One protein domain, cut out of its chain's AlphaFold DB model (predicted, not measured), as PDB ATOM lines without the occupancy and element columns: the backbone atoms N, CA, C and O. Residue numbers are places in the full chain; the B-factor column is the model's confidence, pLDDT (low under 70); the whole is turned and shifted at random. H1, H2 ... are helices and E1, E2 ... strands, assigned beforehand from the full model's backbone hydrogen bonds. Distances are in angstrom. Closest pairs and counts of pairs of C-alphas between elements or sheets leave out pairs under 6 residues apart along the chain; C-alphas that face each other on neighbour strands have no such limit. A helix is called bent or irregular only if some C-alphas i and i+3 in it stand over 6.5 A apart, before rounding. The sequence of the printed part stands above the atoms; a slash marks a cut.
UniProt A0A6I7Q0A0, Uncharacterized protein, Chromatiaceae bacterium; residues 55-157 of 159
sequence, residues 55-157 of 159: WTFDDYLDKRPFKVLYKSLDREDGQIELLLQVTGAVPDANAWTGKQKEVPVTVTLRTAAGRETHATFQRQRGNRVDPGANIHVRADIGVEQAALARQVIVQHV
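Overview. This is residues 55 to 157 of the 159 residues of an uncharacterized protein of Chromatiaceae bacterium (UniProt A0A6I7Q0A0). One seven-stranded sheet curls back on itself like part of a barrel, left open between its edge strands E1 and E2, with the short helix H3 near one end, H1 in the link between E1 and E2 at the opening, and H2 packed on the first part of the bent strand E4, toward the end away from H3. It is a folded sheet, one sheet bent into two leaves that face each other, E1 and E7 facing E5, E6, E3 and E2, with E4 as the hinge. The printed part has 103 residues, with named elements in the order E1 H1 E2 E3 H2 E4 E5 E6 H3 E7; the sheet is mixed, in the order E1 E7 E4 E5 E6 E3 E2, and the class is mixed, helices and strands. The whole is compact, with a radius of gyration of the C-alphas of 13.3 A, and its outline is elongated, 40 by 25 by 20 A.

Arrangement. Start at E1, residues 55 to 57, which is parallel to E7, residues 149 to 156; look for N 56 and O 152, 2.9 A apart. H1, residues 59 to 62, is on the sheet at a height of 5.3 A, over none of its strands. E2, residues 66 to 74, bends by 61 degrees at residue 69 and forms a hairpin with E3, residues 79 to 86, where N 72 and O 81 are 3.0 A apart. H2, residues 93 to 97, is on the sheet and only just over E4, residues 102 to 111, with 3 of its C-alphas falling on that strand; the closest C-alphas are those of Trp 96 and Val 103, 5.3 A. E4 bends by 67 degrees at residue 105 and begins a meander, each strand the antiparallel neighbour of the one before, with E5, residues 116 to 125, and E6, residues 134 to 140. Find N 107 and O 119 at 2.8 A, then N 122 and O 138 at 2.8 A. E6 is antiparallel to E3, with N 82 and O 137 at 2.9 A, and E7 to E4, with N 108 and O 153 at 2.8 A. H3, residues 143 to 147, is on the sheet on the opposite face from H1. In H2 and H3 every O i to N i+4 pair is within hydrogen-bond range; H1 is too short for one.

Along the chain. Find C-alpha 55 at (90.580, -28.708, 346.228), where E1 begins. E2 runs 22.3 A and E3 22.6 A from first to last C-alpha. From C-alpha 102 at (73.567, -31.597, 358.582), E4 runs 24.7 A; E5 follows with 27.5 A and E6 with 20.2 A. E7 runs 20.0 A and ends with C-alpha 156 at (77.238, -24.469, 349.607).

Size, cuts and confidence. Look for the two farthest C-alphas at Ala 113 and Asp 130, 40.8 A apart. The printed part has no cut and no long link, and no printed residue is under 70 in pLDDT.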
ATOM      1  N   TRP A  55      91.729 -29.228 345.491       91.25
ATOM      2  CA  TRP A  55      90.580 -28.708 346.228       91.25
ATOM      3  C   TRP A  55      89.916 -27.574 345.462       91.25
ATOM      4  O   TRP A  55      90.586 -26.693 344.931       91.25
ATOM      5  N   THR A  56      88.591 -27.580 345.427       92.44
ATOM      6  CA  THR A  56      87.789 -26.512 344.834       92.44
ATOM      7  C   THR A  56      86.690 -26.132 345.812       92.44
ATOM      8  O   THR A  56      85.957 -27.001 346.275       92.44
ATOM      9  N   PHE A  57      86.580 -24.844 346.114       91.06
ATOM     10  CA  PHE A  57      85.523 -24.278 346.945       91.06
ATOM     11  C   PHE A  57      84.697 -23.324 346.093       91.06
ATOM     12  O   PHE A  57      85.217 -22.712 345.159       91.06
ATOM     13  N   ASP A  58      83.408 -23.219 346.389       89.31
ATOM     14  CA  ASP A  58      82.595 -22.159 345.816       89.31
ATOM     15  C   ASP A  58      82.871 -20.804 346.486       89.31
ATOM     16  O   ASP A  58      83.494 -20.705 347.544       89.31
ATOM     17  N   ASP A  59      82.366 -19.737 345.870       84.88
ATOM     18  CA  ASP A  59      82.560 -18.368 346.353       84.88
ATOM     19  C   ASP A  59      82.022 -18.150 347.778       84.88
ATOM     20  O   ASP A  59      82.535 -17.302 348.511       84.88
ATOM     21  N   TYR A  60      81.002 -18.909 348.184       86.44
ATOM     22  CA  TYR A  60      80.400 -18.792 349.509       86.44
ATOM     23  C   TYR A  60      81.353 -19.268 350.618       86.44
ATOM     24  O   TYR A  60      81.408 -18.682 351.705       86.44
ATOM     25  N   LEU A  61      82.128 -20.318 350.341       84.44
ATOM     26  CA  LEU A  61      83.106 -20.880 351.271       84.44
ATOM     27  C   LEU A  61      84.508 -20.279 351.119       84.44
ATOM     28  O   LEU A  61      85.261 -20.277 352.094       84.44
ATOM     29  N   ASP A  62      84.848 -19.768 349.933       77.06
ATOM     30  CA  ASP A  62      86.170 -19.207 349.625       77.06
ATOM     31  C   ASP A  62      86.271 -17.697 349.901       77.06
ATOM     32  O   ASP A  62      87.300 -17.210 350.373       77.06
ATOM     33  N   LYS A  63      85.197 -16.932 349.645       74.56
ATOM     34  CA  LYS A  63      85.225 -15.461 349.728       74.56
ATOM     35  C   LYS A  63      84.536 -14.939 350.982       74.56
ATOM     36  O   LYS A  63      85.183 -14.273 351.791       74.56
ATOM     37  N   ARG A  64      83.224 -15.165 351.122       82.56
ATOM     38  CA  ARG A  64      82.382 -14.754 352.269       82.56
ATOM     39  C   ARG A  64      81.075 -15.559 352.277       82.56
ATOM     40  O   ARG A  64      80.528 -15.785 351.203       82.56
ATOM     41  N   PRO A  65      80.507 -15.880 353.455       90.75
ATOM     42  CA  PRO A  65      80.847 -15.366 354.786       90.75
ATOM     43  C   PRO A  65      81.840 -16.236 355.560       90.75
ATOM     44  O   PRO A  65      82.036 -16.001 356.752       90.75
ATOM     45  N   PHE A  66      82.447 -17.231 354.918       90.88
ATOM     46  CA  PHE A  66      83.389 -18.135 355.563       90.88
ATOM     47  C   PHE A  66      84.815 -17.935 355.061       90.88
ATOM     48  O   PHE A  66      85.049 -17.414 353.975       90.88
ATOM     49  N   LYS A  67      85.765 -18.353 355.894       87.31
ATOM     50  CA  LYS A  67      87.150 -18.622 355.527       87.31
ATOM     51  C   LYS A  67      87.479 -20.048 355.951       87.31
ATOM     52  O   LYS A  67      87.280 -20.402 357.116       87.31
ATOM     53  N   VAL A  68      88.001 -20.856 355.035       88.56
ATOM     54  CA  VAL A  68      88.481 -22.208 355.349       88.56
ATOM     55  C   VAL A  68      89.820 -22.098 356.080       88.56
ATOM     56  O   VAL A  68      90.818 -21.679 355.499       88.56
ATOM     57  N   LEU A  69      89.841 -22.454 357.365       85.75
ATOM     58  CA  LEU A  69      91.061 -22.481 358.180       85.75
ATOM     59  C   LEU A  69      91.792 -23.820 358.085       85.75
ATOM     60  O   LEU A  69      93.012 -23.866 358.185       85.75
ATOM     61  N   TYR A  70      91.044 -24.906 357.908       87.25
ATOM     62  CA  TYR A  70      91.583 -26.256 357.810       87.25
ATOM     63  C   TYR A  70      90.757 -27.069 356.825       87.25
ATOM     64  O   TYR A  70      89.533 -26.924 356.773       87.25
ATOM     65  N   LYS A  71      91.442 -27.924 356.066       91.06
ATOM     66  CA  LYS A  71      90.842 -28.914 355.179       91.06
ATOM     67  C   LYS A  71      91.685 -30.180 355.177       91.06
ATOM     68  O   LYS A  71      92.907 -30.097 355.053       91.06
ATOM     69  N   SER A  72      91.038 -31.333 355.276       91.06
ATOM     70  CA  SER A  72      91.705 -32.627 355.171       91.06
ATOM     71  C   SER A  72      90.835 -33.649 354.459       91.06
ATOM     72  O   SER A  72      89.606 -33.596 354.496       91.06
ATOM     73  N   LEU A  73      91.513 -34.574 353.790       89.25
ATOM     74  CA  LEU A  73      90.952 -35.819 353.297       89.25
ATOM     75  C   LEU A  73      91.756 -36.935 353.958       89.25
ATOM     76  O   LEU A  73      92.930 -37.116 353.629       89.25
ATOM     77  N   ASP A  74      91.123 -37.660 354.867       89.12
ATOM     78  CA  ASP A  74      91.675 -38.870 355.454       89.12
ATOM     79  C   ASP A  74      91.303 -40.067 354.575       89.12
ATOM     80  O   ASP A  74      90.130 -40.435 354.439       89.12
ATOM     81  N   ARG A  75      92.318 -40.651 353.932       88.88
ATOM     82  CA  ARG A  75      92.148 -41.807 353.047       88.88
ATOM     83  C   ARG A  75      92.020 -43.118 353.812       88.88
ATOM     84  O   ARG A  75      91.445 -44.047 353.257       88.88
ATOM     85  N   GLU A  76      92.546 -43.196 355.030       89.25
ATOM     86  CA  GLU A  76      92.505 -44.404 355.857       89.25
ATOM     87  C   GLU A  76      91.125 -44.558 356.490       89.25
ATOM     88  O   GLU A  76      90.532 -45.634 356.433       89.25
ATOM     89  N   ASP A  77      90.581 -43.453 356.997       88.00
ATOM     90  CA  ASP A  77      89.291 -43.431 357.680       88.00
ATOM     91  C   ASP A  77      88.111 -43.077 356.760       88.00
ATOM     92  O   ASP A  77      86.946 -43.219 357.147       88.00
ATOM     93  N   GLY A  78      88.380 -42.619 355.533       92.19
ATOM     94  CA  GLY A  78      87.346 -42.280 354.557       92.19
ATOM     95  C   GLY A  78      86.545 -41.038 354.943       92.19
ATOM     96  O   GLY A  78      85.315 -41.027 354.816       92.19
ATOM     97  N   GLN A  79      87.233 -40.013 355.448       93.50
ATOM     98  CA  GLN A  79      86.627 -38.818 356.035       93.50
ATOM     99  C   GLN A  79      87.164 -37.543 355.399       93.50
ATOM    100  O   GLN A  79      88.322 -37.458 354.997       93.50
ATOM    101  N   ILE A  80      86.313 -36.524 355.346       93.44
ATOM    102  CA  ILE A  80      86.700 -35.161 354.989       93.44
ATOM    103  C   ILE A  80      86.325 -34.238 356.132       93.44
ATOM    104  O   ILE A  80      85.170 -34.235 356.559       93.44
ATOM    105  N   GLU A  81      87.265 -33.411 356.575       93.38
ATOM    106  CA  GLU A  81      87.035 -32.414 357.620       93.38
ATOM    107  C   GLU A  81      87.328 -31.004 357.114       93.38
ATOM    108  O   GLU A  81      88.285 -30.775 356.371       93.38
ATOM    109  N   LEU A  82      86.500 -30.048 357.540       92.38
ATOM    110  CA  LEU A  82      86.699 -28.623 357.302       92.38
ATOM    111  C   LEU A  82      86.509 -27.838 358.600       92.38
ATOM    112  O   LEU A  82      85.493 -27.984 359.290       92.38
ATOM    113  N   LEU A  83      87.444 -26.935 358.888       92.25
ATOM    114  CA  LEU A  83      87.258 -25.892 359.896       92.25
ATOM    115  C   LEU A  83      86.965 -24.573 359.196       92.25
ATOM    116  O   LEU A  83      87.802 -24.056 358.455       92.25
ATOM    117  N   LEU A  84      85.788 -24.020 359.458       91.75
ATOM    118  CA  LEU A  84      85.320 -22.775 358.868       91.75
ATOM    119  C   LEU A  84      85.319 -21.678 359.928       91.75
ATOM    120  O   LEU A  84      84.722 -21.853 360.990       91.75
ATOM    121  N   GLN A  85      85.939 -20.542 359.629       91.56
ATOM    122  CA  GLN A  85      85.788 -19.321 360.411       91.56
ATOM    123  C   GLN A  85      84.740 -18.427 359.766       91.56
ATOM    124  O   GLN A  85      84.786 -18.168 358.566       91.56
ATOM    125  N   VAL A  86      83.817 -17.920 360.572       93.12
ATOM    126  CA  VAL A  86      82.820 -16.946 360.137       93.12
ATOM    127  C   VAL A  86      83.484 -15.575 360.042       93.12
ATOM    128  O   VAL A  86      83.958 -15.036 361.039       93.12
ATOM    129  N   THR A  87      83.519 -14.993 358.852       91.31
ATOM    130  CA  THR A  87      84.120 -13.679 358.577       91.31
ATOM    131  C   THR A  87      83.078 -12.591 358.315       91.31
ATOM    132  O   THR A  87      83.410 -11.407 358.319       91.31
ATOM    133  N   GLY A  88      81.813 -12.966 358.119       91.00
ATOM    134  CA  GLY A  88      80.714 -12.038 357.866       91.00
ATOM    135  C   GLY A  88      79.360 -12.592 358.293       91.00
ATOM    136  O   GLY A  88      79.271 -13.660 358.889       91.00
ATOM    137  N   ALA A  89      78.294 -11.849 357.996       91.69
ATOM    138  CA  ALA A  89      76.935 -12.307 358.262       91.69
ATOM    139  C   ALA A  89      76.637 -13.575 357.450       91.69
ATOM    140  O   ALA A  89      76.843 -13.581 356.240       91.69
ATOM    141  N   VAL A  90      76.148 -14.621 358.121       91.50
ATOM    142  CA  VAL A  90      75.802 -15.907 357.503       91.50
ATOM    143  C   VAL A  90      74.323 -15.904 357.106       91.50
ATOM    144  O   VAL A  90      73.468 -15.881 357.999       91.50
ATOM    145  N   PRO A  91      73.995 -15.929 355.798       86.56
ATOM    146  CA  PRO A  91      72.641 -16.208 355.338       86.56
ATOM    147  C   PRO A  91      72.146 -17.546 355.893       86.56
ATOM    148  O   PRO A  91      72.920 -18.488 356.052       86.56
ATOM    149  N   ASP A  92      70.859 -17.618 356.227       86.06
ATOM    150  CA  ASP A  92      70.225 -18.846 356.717       86.06
ATOM    151  C   ASP A  92      70.937 -19.479 357.925       86.06
ATOM    152  O   ASP A  92      71.087 -20.695 358.031       86.06
ATOM    153  N   ALA A  93      71.335 -18.646 358.895       89.00
ATOM    154  CA  ALA A  93      71.965 -19.034 360.164       89.00
ATOM    155  C   ALA A  93      71.344 -20.275 360.843       89.00
ATOM    156  O   ALA A  93      72.047 -21.082 361.460       89.00
ATOM    157  N   ASN A  94      70.027 -20.454 360.722       89.19
ATOM    158  CA  ASN A  94      69.304 -21.601 361.273       89.19
ATOM    159  C   ASN A  94      69.694 -22.936 360.617       89.19
ATOM    160  O   ASN A  94      69.713 -23.951 361.309       89.19
ATOM    161  N   ALA A  95      70.048 -22.952 359.329       88.69
ATOM    162  CA  ALA A  95      70.543 -24.151 358.646       88.69
ATOM    163  C   ALA A  95      71.921 -24.582 359.179       88.69
ATOM    164  O   ALA A  95      72.250 -25.762 359.188       88.69
ATOM    165  N   TRP A  96      72.705 -23.632 359.692       90.06
ATOM    166  CA  TRP A  96      74.038 -23.873 360.248       90.06
ATOM    167  C   TRP A  96      74.036 -24.196 361.742       90.06
ATOM    168  O   TRP A  96      74.899 -24.931 362.222       90.06
ATOM    169  N   THR A  97      73.078 -23.652 362.494       87.69
ATOM    170  CA  THR A  97      73.030 -23.714 363.972       87.69
ATOM    171  C   THR A  97      71.863 -24.537 364.519       87.69
ATOM    172  O   THR A  97      71.795 -24.795 365.722       87.69
ATOM    173  N   GLY A  98      70.973 -25.005 363.641       81.94
ATOM    174  CA  GLY A  98      69.785 -25.769 363.993       81.94
ATOM    175  C   GLY A  98      70.076 -27.083 364.720       81.94
ATOM    176  O   GLY A  98      71.218 -27.532 364.853       81.94
ATOM    177  N   LYS A  99      69.008 -27.731 365.199       80.19
ATOM    178  CA  LYS A  99      69.097 -29.022 365.908       80.19
ATOM    179  C   LYS A  99      69.644 -30.146 365.022       80.19
ATOM    180  O   LYS A  99      70.236 -31.088 365.542       80.19
ATOM    181  N   GLN A 100      69.439 -30.048 363.710       81.69
ATOM    182  CA  GLN A 100      70.038 -30.961 362.743       81.69
ATOM    183  C   GLN A 100      71.549 -30.723 362.673       81.69
ATOM    184  O   GLN A 100      72.016 -29.585 362.753       81.69
ATOM    185  N   LYS A 101      72.316 -31.815 362.587       88.75
ATOM    186  CA  LYS A 101      73.770 -31.744 362.404       88.75
ATOM    187  C   LYS A 101      74.150 -31.478 360.956       88.75
ATOM    188  O   LYS A 101      75.206 -30.910 360.731       88.75
ATOM    189  N   GLU A 102      73.330 -31.889 359.996       93.12
ATOM    190  CA  GLU A 102      73.567 -31.597 358.582       93.12
ATOM    191  C   GLU A 102      73.644 -30.081 358.359       93.12
ATOM    192  O   GLU A 102      72.777 -29.345 358.830       93.12
ATOM    193  N   VAL A 103      74.698 -29.626 357.681       93.06
ATOM    194  CA  VAL A 103      74.887 -28.222 357.282       93.06
ATOM    195  C   VAL A 103      74.615 -28.074 355.784       93.06
ATOM    196  O   VAL A 103      74.697 -29.072 355.063       93.06
ATOM    197  N   PRO A 104      74.328 -26.863 355.268       93.38
ATOM    198  CA  PRO A 104      74.065 -26.648 353.843       93.38
ATOM    199  C   PRO A 104      75.362 -26.655 353.017       93.38
ATOM    200  O   PRO A 104      75.625 -25.749 352.235       93.38
ATOM    201  N   VAL A 105      76.204 -27.672 353.206       94.06
ATOM    202  CA  VAL A 105      77.458 -27.862 352.480       94.06
ATOM    203  C   VAL A 105      77.551 -29.305 352.022       94.06
ATOM    204  O   VAL A 105      77.364 -30.242 352.800       94.06
ATOM    205  N   THR A 106      77.882 -29.474 350.753       96.06
ATOM    206  CA  THR A 106      78.105 -30.771 350.124       96.06
ATOM    207  C   THR A 106      79.545 -30.896 349.674       96.06
ATOM    208  O   THR A 106      80.237 -29.901 349.438       96.06
ATOM    209  N   VAL A 107      79.994 -32.139 349.568       96.44
ATOM    210  CA  VAL A 107      81.270 -32.492 348.971       96.44
ATOM    211  C   VAL A 107      81.046 -33.451 347.821       96.44
ATOM    212  O   VAL A 107      80.267 -34.395 347.929       96.44
ATOM    213  N   THR A 108      81.762 -33.208 346.733       96.19
ATOM    214  CA  THR A 108      81.865 -34.102 345.590       96.19
ATOM    215  C   THR A 108      83.315 -34.529 345.438       96.19
ATOM    216  O   THR A 108      84.202 -33.700 345.238       96.19
ATOM    217  N   LEU A 109      83.561 -35.829 345.530       93.88
ATOM    218  CA  LEU A 109      84.841 -36.427 345.187       93.88
ATOM    219  C   LEU A 109      84.818 -36.812 343.728       93.88
ATOM    220  O   LEU A 109      83.890 -37.493 343.299       93.88
ATOM    221  N   ARG A 110      85.869 -36.456 342.998       92.25
ATOM    222  CA  ARG A 110      86.079 -36.902 341.626       92.25
ATOM    223  C   ARG A 110      87.374 -37.699 341.529       92.25
ATOM    224  O   ARG A 110      88.430 -37.272 342.009       92.25
ATOM    225  N   THR A 111      87.286 -38.879 340.928       91.31
ATOM    226  CA  THR A 111      88.443 -39.748 340.671       91.31
ATOM    227  C   THR A 111      89.144 -39.365 339.364       91.31
ATOM    228  O   THR A 111      88.600 -38.613 338.556       91.31
ATOM    229  N   ALA A 112      90.332 -39.927 339.106       85.31
ATOM    230  CA  ALA A 112      91.033 -39.754 337.823       85.31
ATOM    231  C   ALA A 112      90.189 -40.204 336.612       85.31
ATOM    232  O   ALA A 112      90.301 -39.637 335.531       85.31
ATOM    233  N   ALA A 113      89.323 -41.204 336.807       88.31
ATOM    234  CA  ALA A 113      88.418 -41.721 335.781       88.31
ATOM    235  C   ALA A 113      87.149 -40.862 335.599       88.31
ATOM    236  O   ALA A 113      86.247 -41.254 334.866       88.31
ATOM    237  N   GLY A 114      87.042 -39.727 336.300       86.75
ATOM    238  CA  GLY A 114      85.887 -38.831 336.235       86.75
ATOM    239  C   GLY A 114      84.652 -39.323 336.993       86.75
ATOM    240  O   GLY A 114      83.594 -38.714 336.877       86.75
ATOM    241  N   ARG A 115      84.755 -40.403 337.780       90.88
ATOM    242  CA  ARG A 115      83.640 -40.876 338.612       90.88
ATOM    243  C   ARG A 115      83.446 -39.939 339.795       90.88
ATOM    244  O   ARG A 115      84.423 -39.606 340.465       90.88
ATOM    245  N   GLU A 116      82.191 -39.602 340.073       94.56
ATOM    246  CA  GLU A 116      81.819 -38.722 341.175       94.56
ATOM    247  C   GLU A 116      81.164 -39.474 342.336       94.56
ATOM    248  O   GLU A 116      80.504 -40.501 342.159       94.56
ATOM    249  N   THR A 117      81.393 -38.989 343.552       93.44
ATOM    250  CA  THR A 117      80.725 -39.434 344.780       93.44
ATOM    251  C   THR A 117      80.355 -38.209 345.592       93.44
ATOM    252  O   THR A 117      81.196 -37.338 345.789       93.44
ATOM    253  N   HIS A 118      79.117 -38.159 346.078       95.19
ATOM    254  CA  HIS A 118      78.598 -37.020 346.825       95.19
ATOM    255  C   HIS A 118      78.345 -37.396 348.282       95.19
ATOM    256  O   HIS A 118      77.847 -38.485 348.568       95.19
ATOM    257  N   ALA A 119      78.640 -36.471 349.187       95.31
ATOM    258  CA  ALA A 119      78.268 -36.563 350.590       95.31
ATOM    259  C   ALA A 119      77.879 -35.184 351.132       95.31
ATOM    260  O   ALA A 119      78.255 -34.146 350.580       95.31
ATOM    261  N   THR A 120      77.135 -35.178 352.234       95.38
ATOM    262  CA  THR A 120      76.769 -33.946 352.939       95.38
ATOM    263  C   THR A 120      77.605 -33.810 354.197       95.38
ATOM    264  O   THR A 120      77.849 -34.784 354.913       95.38
ATOM    265  N   PHE A 121      78.029 -32.586 354.489       96.44
ATOM    266  CA  PHE A 121      78.731 -32.300 355.723       96.44
ATOM    267  C   PHE A 121      77.790 -32.291 356.925       96.44
ATOM    268  O   PHE A 121      76.664 -31.789 356.891       96.44
ATOM    269  N   GLN A 122      78.312 -32.786 358.038       95.88
ATOM    270  CA  GLN A 122      77.695 -32.726 359.346       95.88
ATOM    271  C   GLN A 122      78.550 -31.889 360.290       95.88
ATOM    272  O   GLN A 122      79.754 -32.095 360.433       95.88
ATOM    273  N   ARG A 123      77.904 -30.973 360.999       95.38
ATOM    274  CA  ARG A 123      78.473 -30.196 362.089       95.38
ATOM    275  C   ARG A 123      78.884 -31.108 363.234       95.38
ATOM    276  O   ARG A 123      78.051 -31.745 363.885       95.38
ATOM    277  N   GLN A 124      80.175 -31.094 363.520       93.44
ATOM    278  CA  GLN A 124      80.767 -31.779 364.659       93.44
ATOM    279  C   GLN A 124      80.805 -30.860 365.878       93.44
ATOM    280  O   GLN A 124      80.449 -31.273 366.982       93.44
ATOM    281  N   ARG A 125      81.220 -29.601 365.685       89.06
ATOM    282  CA  ARG A 125      81.369 -28.598 366.752       89.06
ATOM    283  C   ARG A 125      81.103 -27.186 366.234       89.06
ATOM    284  O   ARG A 125      81.188 -26.940 365.036       89.06
ATOM    285  N   GLY A 126      80.844 -26.271 367.169       85.62
ATOM    286  CA  GLY A 126      80.564 -24.863 366.886       85.62
ATOM    287  C   GLY A 126      79.138 -24.669 366.389       85.62
ATOM    288  O   GLY A 126      78.795 -25.116 365.308       85.62
ATOM    289  N   ASN A 127      78.283 -24.036 367.190       86.44
ATOM    290  CA  ASN A 127      76.865 -23.808 366.886       86.44
ATOM    291  C   ASN A 127      76.521 -22.312 366.812       86.44
ATOM    292  O   ASN A 127      75.375 -21.930 367.036       86.44
ATOM    293  N   ARG A 128      77.521 -21.472 366.544       89.56
ATOM    294  CA  ARG A 128      77.387 -20.020 366.423       89.56
ATOM    295  C   ARG A 128      77.860 -19.582 365.047       89.56
ATOM    296  O   ARG A 128      78.795 -20.165 364.508       89.56
ATOM    297  N   VAL A 129      77.220 -18.541 364.530       92.62
ATOM    298  CA  VAL A 129      77.519 -17.935 363.224       92.62
ATOM    299  C   VAL A 129      77.798 -16.434 363.343       92.62
ATOM    300  O   VAL A 129      77.609 -15.675 362.399       92.62
ATOM    301  N   ASP A 130      78.220 -15.991 364.526       91.81
ATOM    302  CA  ASP A 130      78.716 -14.630 364.718       91.81
ATOM    303  C   ASP A 130      80.114 -14.503 364.085       91.81
ATOM    304  O   ASP A 130      80.887 -15.465 364.161       91.81
ATOM    305  N   PRO A 131      80.493 -13.345 363.513       92.25
ATOM    306  CA  PRO A 131      81.857 -13.120 363.042       92.25
ATOM    307  C   PRO A 131      82.908 -13.470 364.106       92.25
ATOM    308  O   PRO A 131      82.796 -13.079 365.268       92.25
ATOM    309  N   GLY A 132      83.922 -14.235 363.705       88.00
ATOM    310  CA  GLY A 132      84.958 -14.801 364.571       88.00
ATOM    311  C   GLY A 132      84.633 -16.185 365.145       88.00
ATOM    312  O   GLY A 132      85.535 -16.838 365.669       88.00
ATOM    313  N   ALA A 133      83.390 -16.668 365.039       91.00
ATOM    314  CA  ALA A 133      83.043 -18.031 365.436       91.00
ATOM    315  C   ALA A 133      83.644 -19.068 364.475       91.00
ATOM    316  O   ALA A 133      83.805 -18.812 363.281       91.00
ATOM    317  N   ASN A 134      83.921 -20.262 365.003       91.12
ATOM    318  CA  ASN A 134      84.425 -21.392 364.230       91.12
ATOM    319  C   ASN A 134      83.387 -22.517 364.186       91.12
ATOM    320  O   ASN A 134      82.780 -22.847 365.210       91.12
ATOM    321  N   ILE A 135      83.234 -23.133 363.018       92.56
ATOM    322  CA  ILE A 135      82.348 -24.272 362.773       92.56
ATOM    323  C   ILE A 135      83.198 -25.415 362.225       92.56
ATOM    324  O   ILE A 135      83.867 -25.266 361.205       92.56
ATOM    325  N   HIS A 136      83.174 -26.555 362.913       94.38
ATOM    326  CA  HIS A 136      83.835 -27.773 362.457       94.38
ATOM    327  C   HIS A 136      82.798 -28.686 361.813       94.38
ATOM    328  O   HIS A 136      81.819 -29.074 362.465       94.38
ATOM    329  N   VAL A 137      83.025 -29.036 360.550       95.12
ATOM    330  CA  VAL A 137      82.160 -29.926 359.783       95.12
ATOM    331  C   VAL A 137      82.946 -31.115 359.241       95.12
ATOM    332  O   VAL A 137      84.113 -30.984 358.883       95.12
ATOM    333  N   ARG A 138      82.287 -32.272 359.170       96.44
ATOM    334  CA  ARG A 138      82.848 -33.520 358.649       96.44
ATOM    335  C   ARG A 138      81.869 -34.218 357.714       96.44
ATOM    336  O   ARG A 138      80.674 -34.228 357.999       96.44
ATOM    337  N   ALA A 139      82.375 -34.811 356.643       97.25
ATOM    338  CA  ALA A 139      81.633 -35.702 355.762       97.25
ATOM    339  C   ALA A 139      82.291 -37.087 355.753       97.25
ATOM    340  O   ALA A 139      83.514 -37.197 355.670       97.25
ATOM    341  N   ASP A 140      81.472 -38.134 355.822       95.88
ATOM    342  CA  ASP A 140      81.909 -39.520 355.665       95.88
ATOM    343  C   ASP A 140      81.681 -39.940 354.210       95.88
ATOM    344  O   ASP A 140      80.565 -39.853 353.696       95.88
ATOM    345  N   ILE A 141      82.750 -40.357 353.536       93.25
ATOM    346  CA  ILE A 141      82.762 -40.650 352.090       93.25
ATOM    347  C   ILE A 141      83.115 -42.108 351.795       93.25
ATOM    348  O   ILE A 141      82.854 -42.580 350.692       93.25
ATOM    349  N   GLY A 142      83.661 -42.814 352.790       92.38
ATOM    350  CA  GLY A 142      84.118 -44.192 352.678       92.38
ATOM    351  C   GLY A 142      85.573 -44.297 352.221       92.38
ATOM    352  O   GLY A 142      86.074 -43.487 351.436       92.38
ATOM    353  N   VAL A 143      86.262 -45.307 352.753       92.62
ATOM    354  CA  VAL A 143      87.701 -45.546 352.546       92.62
ATOM    355  C   VAL A 143      88.017 -45.776 351.067       92.62
ATOM    356  O   VAL A 143      88.955 -45.193 350.526       92.62
ATOM    357  N   GLU A 144      87.190 -46.563 350.373       92.12
ATOM    358  CA  GLU A 144      87.389 -46.872 348.952       92.12
ATOM    359  C   GLU A 144      87.318 -45.615 348.074       92.12
ATOM    360  O   GLU A 144      88.117 -45.429 347.156       92.12
ATOM    361  N   GLN A 145      86.371 -44.725 348.362       91.94
ATOM    362  CA  GLN A 145      86.150 -43.499 347.606       91.94
ATOM    363  C   GLN A 145      87.252 -42.478 347.904       91.94
ATOM    364  O   GLN A 145      87.772 -41.845 346.981       91.94
ATOM    365  N   ALA A 146      87.653 -42.362 349.172       89.31
ATOM    366  CA  ALA A 146      88.743 -41.495 349.604       89.31
ATOM    367  C   ALA A 146      90.082 -41.892 348.965       89.31
ATOM    368  O   ALA A 146      90.814 -41.036 348.464       89.31
ATOM    369  N   ALA A 147      90.375 -43.194 348.901       90.06
ATOM    370  CA  ALA A 147      91.591 -43.724 348.292       90.06
ATOM    371  C   ALA A 147      91.709 -43.406 346.790       90.06
ATOM    372  O   ALA A 147      92.820 -43.286 346.275       90.06
ATOM    373  N   LEU A 148      90.591 -43.214 346.084       90.69
ATOM    374  CA  LEU A 148      90.565 -42.928 344.643       90.69
ATOM    375  C   LEU A 148      90.429 -41.434 344.311       90.69
ATOM    376  O   LEU A 148      90.446 -41.056 343.133       90.69
ATOM    377  N   ALA A 149      90.281 -40.580 345.323       89.38
ATOM    378  CA  ALA A 149      90.042 -39.157 345.140       89.38
ATOM    379  C   ALA A 149      91.245 -38.462 344.487       89.38
ATOM    380  O   ALA A 149      92.386 -38.583 344.949       89.38
ATOM    381  N   ARG A 150      90.972 -37.687 343.433       88.69
ATOM    382  CA  ARG A 150      91.933 -36.764 342.806       88.69
ATOM    383  C   ARG A 150      91.491 -35.313 342.911       88.69
ATOM    384  O   ARG A 150      92.331 -34.422 342.950       88.69
ATOM    385  N   GLN A 151      90.188 -35.078 343.015       91.62
ATOM    386  CA  GLN A 151      89.631 -33.759 343.256       91.62
ATOM    387  C   GLN A 151      88.553 -33.826 344.337       91.62
ATOM    388  O   GLN A 151      87.761 -34.769 344.378       91.62
ATOM    389  N   VAL A 152      88.525 -32.805 345.187       92.75
ATOM    390  CA  VAL A 152      87.499 -32.572 346.202       92.75
ATOM    391  C   VAL A 152      86.861 -31.219 345.925       92.75
ATOM    392  O   VAL A 152      87.524 -30.185 345.960       92.75
ATOM    393  N   ILE A 153      85.567 -31.237 345.632       94.62
ATOM    394  CA  ILE A 153      84.775 -30.056 345.298       94.62
ATOM    395  C   ILE A 153      83.792 -29.834 346.439       94.62
ATOM    396  O   ILE A 153      82.983 -30.711 346.730       94.62
ATOM    397  N   VAL A 154      83.862 -28.682 347.092       95.19
ATOM    398  CA  VAL A 154      83.021 -28.330 348.236       95.19
ATOM    399  C   VAL A 154      82.116 -27.173 347.846       95.19
ATOM    400  O   VAL A 154      82.590 -26.147 347.359       95.19
ATOM    401  N   GLN A 155      80.813 -27.343 348.054       94.75
ATOM    402  CA  GLN A 155      79.807 -26.386 347.601       94.75
ATOM    403  C   GLN A 155      78.752 -26.148 348.672       94.75
ATOM    404  O   GLN A 155      78.232 -27.090 349.277       94.75
ATOM    405  N   HIS A 156      78.412 -24.883 348.872       93.31
ATOM    406  CA  HIS A 156      77.238 -24.469 349.607       93.31
ATOM    407  C   HIS A 156      75.975 -24.774 348.797       93.31
ATOM    408  O   HIS A 156      75.896 -24.515 347.596       93.31
ATOM    409  N   VAL A 157      74.959 -25.304 349.470       87.81
ATOM    410  CA  VAL A 157      73.651 -25.560 348.871       87.81
ATOM    411  C   VAL A 157      72.697 -24.480 349.352       87.81
ATOM    412  O   VAL A 157      72.175 -24.554 350.463       87.81
TER     413      VAL A 157